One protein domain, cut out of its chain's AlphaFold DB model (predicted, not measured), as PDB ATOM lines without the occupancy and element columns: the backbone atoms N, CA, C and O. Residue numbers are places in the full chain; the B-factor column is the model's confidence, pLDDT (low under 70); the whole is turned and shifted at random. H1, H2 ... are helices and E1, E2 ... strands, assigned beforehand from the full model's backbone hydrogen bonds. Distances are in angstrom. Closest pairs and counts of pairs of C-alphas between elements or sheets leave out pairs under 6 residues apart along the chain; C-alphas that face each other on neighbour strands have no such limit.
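Overview. This is residues 4 to 57 of the 58 residues of an uncharacterized protein of Rhizobium meliloti (UniProt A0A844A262). A flat, open zigzag: H1 and the longer H2 meet near the end of H1 and the beginning of H2 as a V, and beyond the far end of H2 the chain turns back into a small two-stranded hairpin, E1 and E2. Residues 4 to 9 of H1 stick out at one end of the shape, and residues 46 to 51, in the loop between the strands, stick out at the other. The printed part has 54 residues, with two named helices followed by two named strands, in the order H1, H2, E1, E2; the sheet is E1 - E2, antiparallel, and the class is mostly helix. The whole is loose, with a radius of gyration of the C-alphas of 14.4 A, and spans 38 by 28 by 10 A.

Arrangement. H1, residues 4 to 17, and H2, residues 19 to 36, touch with 4 pairs of C-alphas within 8 A. The closest C-alphas of the two are those of Glu 14 and Leu 22, 5.9 A apart. H1 touches H2 with residues 10 to 14 alone, and H2 touches H1 with residues 21 to 22 alone. Their lines stand at a steep tilt of 54 degrees, and they run opposite ways. In both helices every O i to N i+4 pair is within hydrogen-bond range. E1, residues 42 to 44, and E2, residues 54 to 56, form a hairpin of antiparallel strands, with 138 degrees between their directions. The C-alphas of Glu 42 and Thr 56 face each other at 5.5 A, and those of Glu 44 and Tyr 54 at 5.4 A. N 55 and O 43 are within hydrogen-bond range at 3.5 A. H1 is apart from both strands, and H2 is apart from E2.

Along the chain. H1 begins at C-alpha 4, (-33.844, 27.453, -0.748), and measures 20.0 A from first to last C-alpha. H2 measures 25.9 A and ends at C-alpha 36, (-26.411, 4.746, 7.924). E1 is 6.9 A long. E2 is 6.5 A long and ends at C-alpha 56, (-13.094, 2.435, 8.440).

Size, cuts and confidence. The two C-alphas farthest apart are those of Ala 4 and Glu 50, at 42.0 A. The printed part has no cut. The links from H1 to H2, of 1 residue, and from H2 to E1, of 5 residues, are tight; the link from E1 to E2, of 9 residues, is short. The mean pLDDT of the printed part is 80.4, and residues 41 to 57 are under 70.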
ATOM      1  N   ALA A   4     -33.993  26.046  -1.115       92.56
ATOM      2  CA  ALA A   4     -33.844  27.453  -0.748       92.56
ATOM      3  C   ALA A   4     -33.789  27.654   0.777       92.56
ATOM      4  O   ALA A   4     -32.988  28.455   1.260       92.56
ATOM      5  N   ASP A   5     -34.586  26.893   1.533       95.44
ATOM      6  CA  ASP A   5     -34.577  26.942   3.001       95.44
ATOM      7  C   ASP A   5     -33.247  26.431   3.571       95.44
ATOM      8  O   ASP A   5     -32.710  27.023   4.505       95.44
ATOM      9  N   LEU A   6     -32.687  25.374   2.972       92.31
ATOM     10  CA  LEU A   6     -31.387  24.830   3.366       92.31
ATOM     11  C   LEU A   6     -30.261  25.842   3.124       92.31
ATOM     12  O   LEU A   6     -29.472  26.102   4.024       92.31
ATOM     13  N   ILE A   7     -30.226  26.468   1.944       94.75
ATOM     14  CA  ILE A   7     -29.226  27.499   1.624       94.75
ATOM     15  C   ILE A   7     -29.315  28.662   2.618       94.75
ATOM     16  O   ILE A   7     -28.290  29.179   3.058       94.75
ATOM     17  N   LYS A   8     -30.532  29.073   2.991       96.81
ATOM     18  CA  LYS A   8     -30.736  30.135   3.979       96.81
ATOM     19  C   LYS A   8     -30.204  29.740   5.360       96.81
ATOM     20  O   LYS A   8     -29.565  30.565   6.003       96.81
ATOM     21  N   ALA A   9     -30.443  28.506   5.797       95.25
ATOM     22  CA  ALA A   9     -29.929  27.998   7.067       95.25
ATOM     23  C   ALA A   9     -28.394  27.906   7.076       95.25
ATOM     24  O   ALA A   9     -27.773  28.355   8.033       95.25
ATOM     25  N   CYS A  10     -27.779  27.411   5.995       96.00
ATOM     26  CA  CYS A  10     -26.320  27.356   5.868       96.00
ATOM     27  C   CYS A  10     -25.690  28.751   5.931       96.00
ATOM     28  O   CYS A  10     -24.706  28.930   6.635       96.00
ATOM     29  N   LYS A  11     -26.282  29.747   5.259       97.06
ATOM     30  CA  LYS A  11     -25.799  31.135   5.316       97.06
ATOM     31  C   LYS A  11     -25.896  31.740   6.713       97.06
ATOM     32  O   LYS A  11     -24.945  32.356   7.165       97.06
ATOM     33  N   ALA A  12     -27.020  31.542   7.402       97.69
ATOM     34  CA  ALA A  12     -27.175  32.030   8.773       97.69
ATOM     35  C   ALA A  12     -26.145  31.392   9.724       97.69
ATOM     36  O   ALA A  12     -25.562  32.086  10.548       97.69
ATOM     37  N   PHE A  13     -25.879  30.092   9.568       97.25
ATOM     38  CA  PHE A  13     -24.857  29.391  10.344       97.25
ATOM     39  C   PHE A  13     -23.437  29.881  10.013       97.25
ATOM     40  O   PHE A  13     -22.640  30.111  10.917       97.25
ATOM     41  N   GLU A  14     -23.123  30.077   8.727       97.31
ATOM     42  CA  GLU A  14     -21.840  30.629   8.267       97.31
ATOM     43  C   GLU A  14     -21.585  32.029   8.842       97.31
ATOM     44  O   GLU A  14     -20.472  32.318   9.271       97.31
ATOM     45  N   GLU A  15     -22.606  32.888   8.875       97.69
ATOM     46  CA  GLU A  15     -22.506  34.239   9.439       97.69
ATOM     47  C   GLU A  15     -22.214  34.224  10.951       97.69
ATOM     48  O   GLU A  15     -21.517  35.113  11.443       97.69
ATOM     49  N   GLU A  16     -22.715  33.225  11.686       97.69
ATOM     50  CA  GLU A  16     -22.562  33.118  13.145       97.69
ATOM     51  C   GLU A  16     -21.273  32.393  13.572       97.69
ATOM     52  O   GLU A  16     -20.619  32.803  14.532       97.69
ATOM     53  N   HIS A  17     -20.891  31.331  12.859       96.38
ATOM     54  CA  HIS A  17     -19.816  30.416  13.265       96.38
ATOM     55  C   HIS A  17     -18.624  30.391  12.298       96.38
ATOM     56  O   HIS A  17     -17.553  29.891  12.640       96.38
ATOM     57  N   GLY A  18     -18.778  30.963  11.104       96.00
ATOM     58  CA  GLY A  18     -17.770  30.961  10.052       96.00
ATOM     59  C   GLY A  18     -17.870  29.765   9.102       96.00
ATOM     60  O   GLY A  18     -18.457  28.723   9.393       96.00
ATOM     61  N   VAL A  19     -17.252  29.922   7.931       95.06
ATOM     62  CA  VAL A  19     -17.314  28.938   6.838       95.06
ATOM     63  C   VAL A  19     -16.660  27.597   7.187       95.06
ATOM     64  O   VAL A  19     -17.144  26.557   6.752       95.06
ATOM     65  N   ASN A  20     -15.601  27.589   8.003       94.75
ATOM     66  CA  ASN A  20     -14.898  26.353   8.365       94.75
ATOM     67  C   ASN A  20     -15.779  25.424   9.214       94.75
ATOM     68  O   ASN A  20     -15.879  24.240   8.908       94.75
ATOM     69  N   GLU A  21     -16.474  25.970  10.215       95.25
ATOM     70  CA  GLU A  21     -17.412  25.213  11.054       95.25
ATOM     71  C   GLU A  21     -18.587  24.670  10.229       95.25
ATOM     72  O   GLU A  21     -19.011  23.528  10.411       95.25
ATOM     73  N   LEU A  22     -19.080  25.450   9.256       96.56
ATOM     74  CA  LEU A  22     -20.106  24.976   8.323       96.56
ATOM     75  C   LEU A  22     -19.612  23.773   7.502       96.56
ATOM     76  O   LEU A  22     -20.356  22.809   7.323       96.56
ATOM     77  N   LEU A  23     -18.381  23.823   6.984       94.06
ATOM     78  CA  LEU A  23     -17.818  22.736   6.179       94.06
ATOM     79  C   LEU A  23     -17.639  21.452   6.997       94.06
ATOM     80  O   LEU A  23     -17.989  20.383   6.498       94.06
ATOM     81  N   ILE A  24     -17.172  21.559   8.245       92.69
ATOM     82  CA  ILE A  24     -17.063  20.420   9.169       92.69
ATOM     83  C   ILE A  24     -18.446  19.805   9.407       92.69
ATOM     84  O   ILE A  24     -18.646  18.619   9.154       92.69
ATOM     85  N   LEU A  25     -19.438  20.623   9.774       93.56
ATOM     86  CA  LEU A  25     -20.805  20.160  10.030       93.56
ATOM     87  C   LEU A  25     -21.420  19.431   8.824       93.56
ATOM     88  O   LEU A  25     -22.091  18.403   8.971       93.56
ATOM     89  N   LEU A  26     -21.234  19.978   7.620       93.50
ATOM     90  CA  LEU A  26     -21.735  19.365   6.390       93.50
ATOM     91  C   LEU A  26     -21.027  18.042   6.096       93.50
ATOM     92  O   LEU A  26     -21.696  17.086   5.692       93.50
ATOM     93  N   ASN A  27     -19.715  17.975   6.319       90.38
ATOM     94  CA  ASN A  27     -18.940  16.754   6.149       90.38
ATOM     95  C   ASN A  27     -19.421  15.657   7.108       90.38
ATOM     96  O   ASN A  27     -19.812  14.583   6.653       90.38
ATOM     97  N   ASP A  28     -19.537  15.962   8.402       89.69
ATOM     98  CA  ASP A  28     -20.034  15.030   9.424       89.69
ATOM     99  C   ASP A  28     -21.439  14.517   9.091       89.69
ATOM    100  O   ASP A  28     -21.735  13.325   9.192       89.69
ATOM    101  N   THR A  29     -22.313  15.409   8.618       89.50
ATOM    102  CA  THR A  29     -23.678  15.048   8.214       89.50
ATOM    103  C   THR A  29     -23.681  14.081   7.026       89.50
ATOM    104  O   THR A  29     -24.499  13.158   6.975       89.50
ATOM    105  N   ILE A  30     -22.798  14.282   6.045       89.25
ATOM    106  CA  ILE A  30     -22.672  13.393   4.882       89.25
ATOM    107  C   ILE A  30     -22.107  12.037   5.309       89.25
ATOM    108  O   ILE A  30     -22.670  11.010   4.924       89.25
ATOM    109  N   LEU A  31     -21.061  12.031   6.140       86.81
ATOM    110  CA  LEU A  31     -20.442  10.818   6.674       86.81
ATOM    111  C   LEU A  31     -21.456   9.969   7.446       86.81
ATOM    112  O   LEU A  31     -21.643   8.797   7.124       86.81
ATOM    113  N   ALA A  32     -22.200  10.573   8.376       86.88
ATOM    114  CA  ALA A  32     -23.229   9.879   9.151       86.88
ATOM    115  C   ALA A  32     -24.321   9.263   8.257       86.88
ATOM    116  O   ALA A  32     -24.810   8.160   8.509       86.88
ATOM    117  N   ARG A  33     -24.706   9.954   7.175       89.06
ATOM    118  CA  ARG A  33     -25.698   9.435   6.222       89.06
ATOM    119  C   ARG A  33     -25.171   8.270   5.398       89.06
ATOM    120  O   ARG A  33     -25.926   7.338   5.136       89.06
ATOM    121  N   ALA A  34     -23.917   8.328   4.969       85.38
ATOM    122  CA  ALA A  34     -23.303   7.246   4.216       85.38
ATOM    123  C   ALA A  34     -23.057   6.012   5.109       85.38
ATOM    124  O   ALA A  34     -23.379   4.902   4.685       85.38
ATOM    125  N   GLN A  35     -22.664   6.198   6.374       82.94
ATOM    126  CA  GLN A  35     -22.615   5.125   7.381       82.94
ATOM    127  C   GLN A  35     -23.989   4.471   7.589       82.94
ATOM    128  O   GLN A  35     -24.122   3.255   7.489       82.94
ATOM    129  N   ALA A  36     -25.047   5.267   7.780       86.25
ATOM    130  CA  ALA A  36     -26.411   4.746   7.924       86.25
ATOM    131  C   ALA A  36     -26.916   3.997   6.673       86.25
ATOM    132  O   ALA A  36     -27.804   3.151   6.773       86.25
ATOM    133  N   ALA A  37     -26.361   4.300   5.496       88.94
ATOM    134  CA  ALA A  37     -26.639   3.591   4.251       88.94
ATOM    135  C   ALA A  37     -25.791   2.313   4.069       88.94
ATOM    136  O   ALA A  37     -25.930   1.641   3.047       88.94
ATOM    137  N   GLY A  38     -24.930   1.971   5.034       84.94
ATOM    138  CA  GLY A  38     -24.024   0.823   4.968       84.94
ATOM    139  C   GLY A  38     -22.878   1.013   3.974       84.94
ATOM    140  O   GLY A  38     -22.345   0.030   3.460       84.94
ATOM    141  N   MET A  39     -22.530   2.261   3.644       80.12
ATOM    142  CA  MET A  39     -21.372   2.554   2.806       80.12
ATOM    143  C   MET A  39     -20.105   2.496   3.659       80.12
ATOM    144  O   MET A  39     -19.999   3.201   4.658       80.12
ATOM    145  N   ASN A  40     -19.126   1.700   3.227       74.25
ATOM    146  CA  ASN A  40     -17.779   1.755   3.786       74.25
ATOM    147  C   ASN A  40     -17.109   3.029   3.272       74.25
ATOM    148  O   ASN A  40     -16.778   3.120   2.089       74.25
ATOM    149  N   ILE A  41     -16.970   4.024   4.144       69.38
ATOM    150  CA  ILE A  41     -16.269   5.267   3.836       69.38
ATOM    151  C   ILE A  41     -14.846   5.127   4.360       69.38
ATOM    152  O   ILE A  41     -14.650   4.945   5.560       69.38
ATOM    153  N   GLU A  42     -13.880   5.207   3.456       68.00
ATOM    154  CA  GLU A  42     -12.473   5.387   3.793       68.00
ATOM    155  C   GLU A  42     -12.210   6.894   3.849       68.00
ATOM    156  O   GLU A  42     -12.476   7.604   2.877       68.00
ATOM    157  N   TYR A  43     -11.731   7.392   4.987       64.00
ATOM    158  CA  TYR A  43     -11.179   8.740   5.089       64.00
ATOM    159  C   TYR A  43      -9.736   8.659   5.576       64.00
ATOM    160  O   TYR A  43      -9.371   7.760   6.338       64.00
ATOM    161  N   GLU A  44      -8.917   9.586   5.089       57.25
ATOM    162  CA  GLU A  44      -7.579   9.821   5.620       57.25
ATOM    163  C   GLU A  44      -7.756  10.625   6.910       57.25
ATOM    164  O   GLU A  44      -8.342  11.709   6.898       57.25
ATOM    165  N   ASP A  45      -7.358  10.037   8.037       58.94
ATOM    166  CA  ASP A  45      -7.311  10.750   9.307       58.94
ATOM    167  C   ASP A  45      -6.015  11.567   9.329       58.94
ATOM    168  O   ASP A  45      -4.918  11.013   9.391       58.94
ATOM    169  N   ASP A  46      -6.132  12.893   9.241       56.78
ATOM    170  CA  ASP A  46      -4.998  13.824   9.334       56.78
ATOM    171  C   ASP A  46      -4.416  13.903  10.770       56.78
ATOM    172  O   ASP A  46      -3.547  14.733  11.050       56.78
ATOM    173  N   GLY A  47      -4.903  13.068  11.697       58.78
ATOM    174  CA  GLY A  47      -4.579  13.080  13.120       58.78
ATOM    175  C   GLY A  47      -3.968  11.794  13.682       58.78
ATOM    176  O   GLY A  47      -4.483  11.313  14.680       58.78
ATOM    177  N   ASP A  48      -2.898  11.247  13.090       48.38
ATOM    178  CA  ASP A  48      -1.734  10.687  13.822       48.38
ATOM    179  C   ASP A  48      -0.706  10.034  12.862       48.38
ATOM    180  O   ASP A  48      -0.984   9.045  12.192       48.38
ATOM    181  N   ASP A  49       0.498  10.616  12.826       53.31
ATOM    182  CA  ASP A  49       1.857  10.092  12.557       53.31
ATOM    183  C   ASP A  49       2.185   8.984  11.512       53.31
ATOM    184  O   ASP A  49       3.372   8.683  11.347       53.31
ATOM    185  N   GLU A  50       1.261   8.437  10.716       47.81
ATOM    186  CA  GLU A  50       1.611   7.549   9.589       47.81
ATOM    187  C   GLU A  50       0.874   7.905   8.282       47.81
ATOM    188  O   GLU A  50      -0.354   7.839   8.214       47.81
ATOM    189  N   PRO A  51       1.594   8.238   7.188       42.72
ATOM    190  CA  PRO A  51       0.959   8.500   5.903       42.72
ATOM    191  C   PRO A  51       0.318   7.212   5.363       42.72
ATOM    192  O   PRO A  51       1.023   6.267   5.006       42.72
ATOM    193  N   GLY A  52      -1.016   7.196   5.270       49.00
ATOM    194  CA  GLY A  52      -1.791   6.113   4.649       49.00
ATOM    195  C   GLY A  52      -2.608   5.233   5.602       49.00
ATOM    196  O   GLY A  52      -3.035   4.150   5.193       49.00
ATOM    197  N   ALA A  53      -2.838   5.654   6.847       48.22
ATOM    198  CA  ALA A  53      -3.788   4.980   7.727       48.22
ATOM    199  C   ALA A  53      -5.235   5.304   7.302       48.22
ATOM    200  O   ALA A  53      -5.781   6.362   7.602       48.22
ATOM    201  N   TYR A  54      -5.860   4.384   6.564       50.38
ATOM    202  CA  TYR A  54      -7.283   4.458   6.236       50.38
ATOM    203  C   TYR A  54      -8.096   3.891   7.399       50.38
ATOM    204  O   TYR A  54      -8.008   2.700   7.713       50.38
ATOM    205  N   HIS A  55      -8.905   4.737   8.031       59.34
ATOM    206  CA  HIS A  55      -9.815   4.315   9.090       59.34
ATOM    207  C   HIS A  55     -11.193   4.009   8.498       59.34
ATOM    208  O   HIS A  55     -11.773   4.813   7.771       59.34
ATOM    209  N   THR A  56     -11.726   2.824   8.805       50.81
ATOM    210  CA  THR A  56     -13.094   2.435   8.440       50.81
ATOM    211  C   THR A  56     -14.012   2.609   9.640       50.81
ATOM    212  O   THR A  56     -13.719   2.071  10.710       50.81
ATOM    213  N   VAL A  57     -15.149   3.276   9.460       56.97
ATOM    214  CA  VAL A  57     -16.196   3.339  10.491       56.97
ATOM    215  C   VAL A  57     -17.277   2.324  10.138       56.97
ATOM    216  O   VAL A  57     -17.798   2.353   9.021       56.97
TER     217      VAL A  57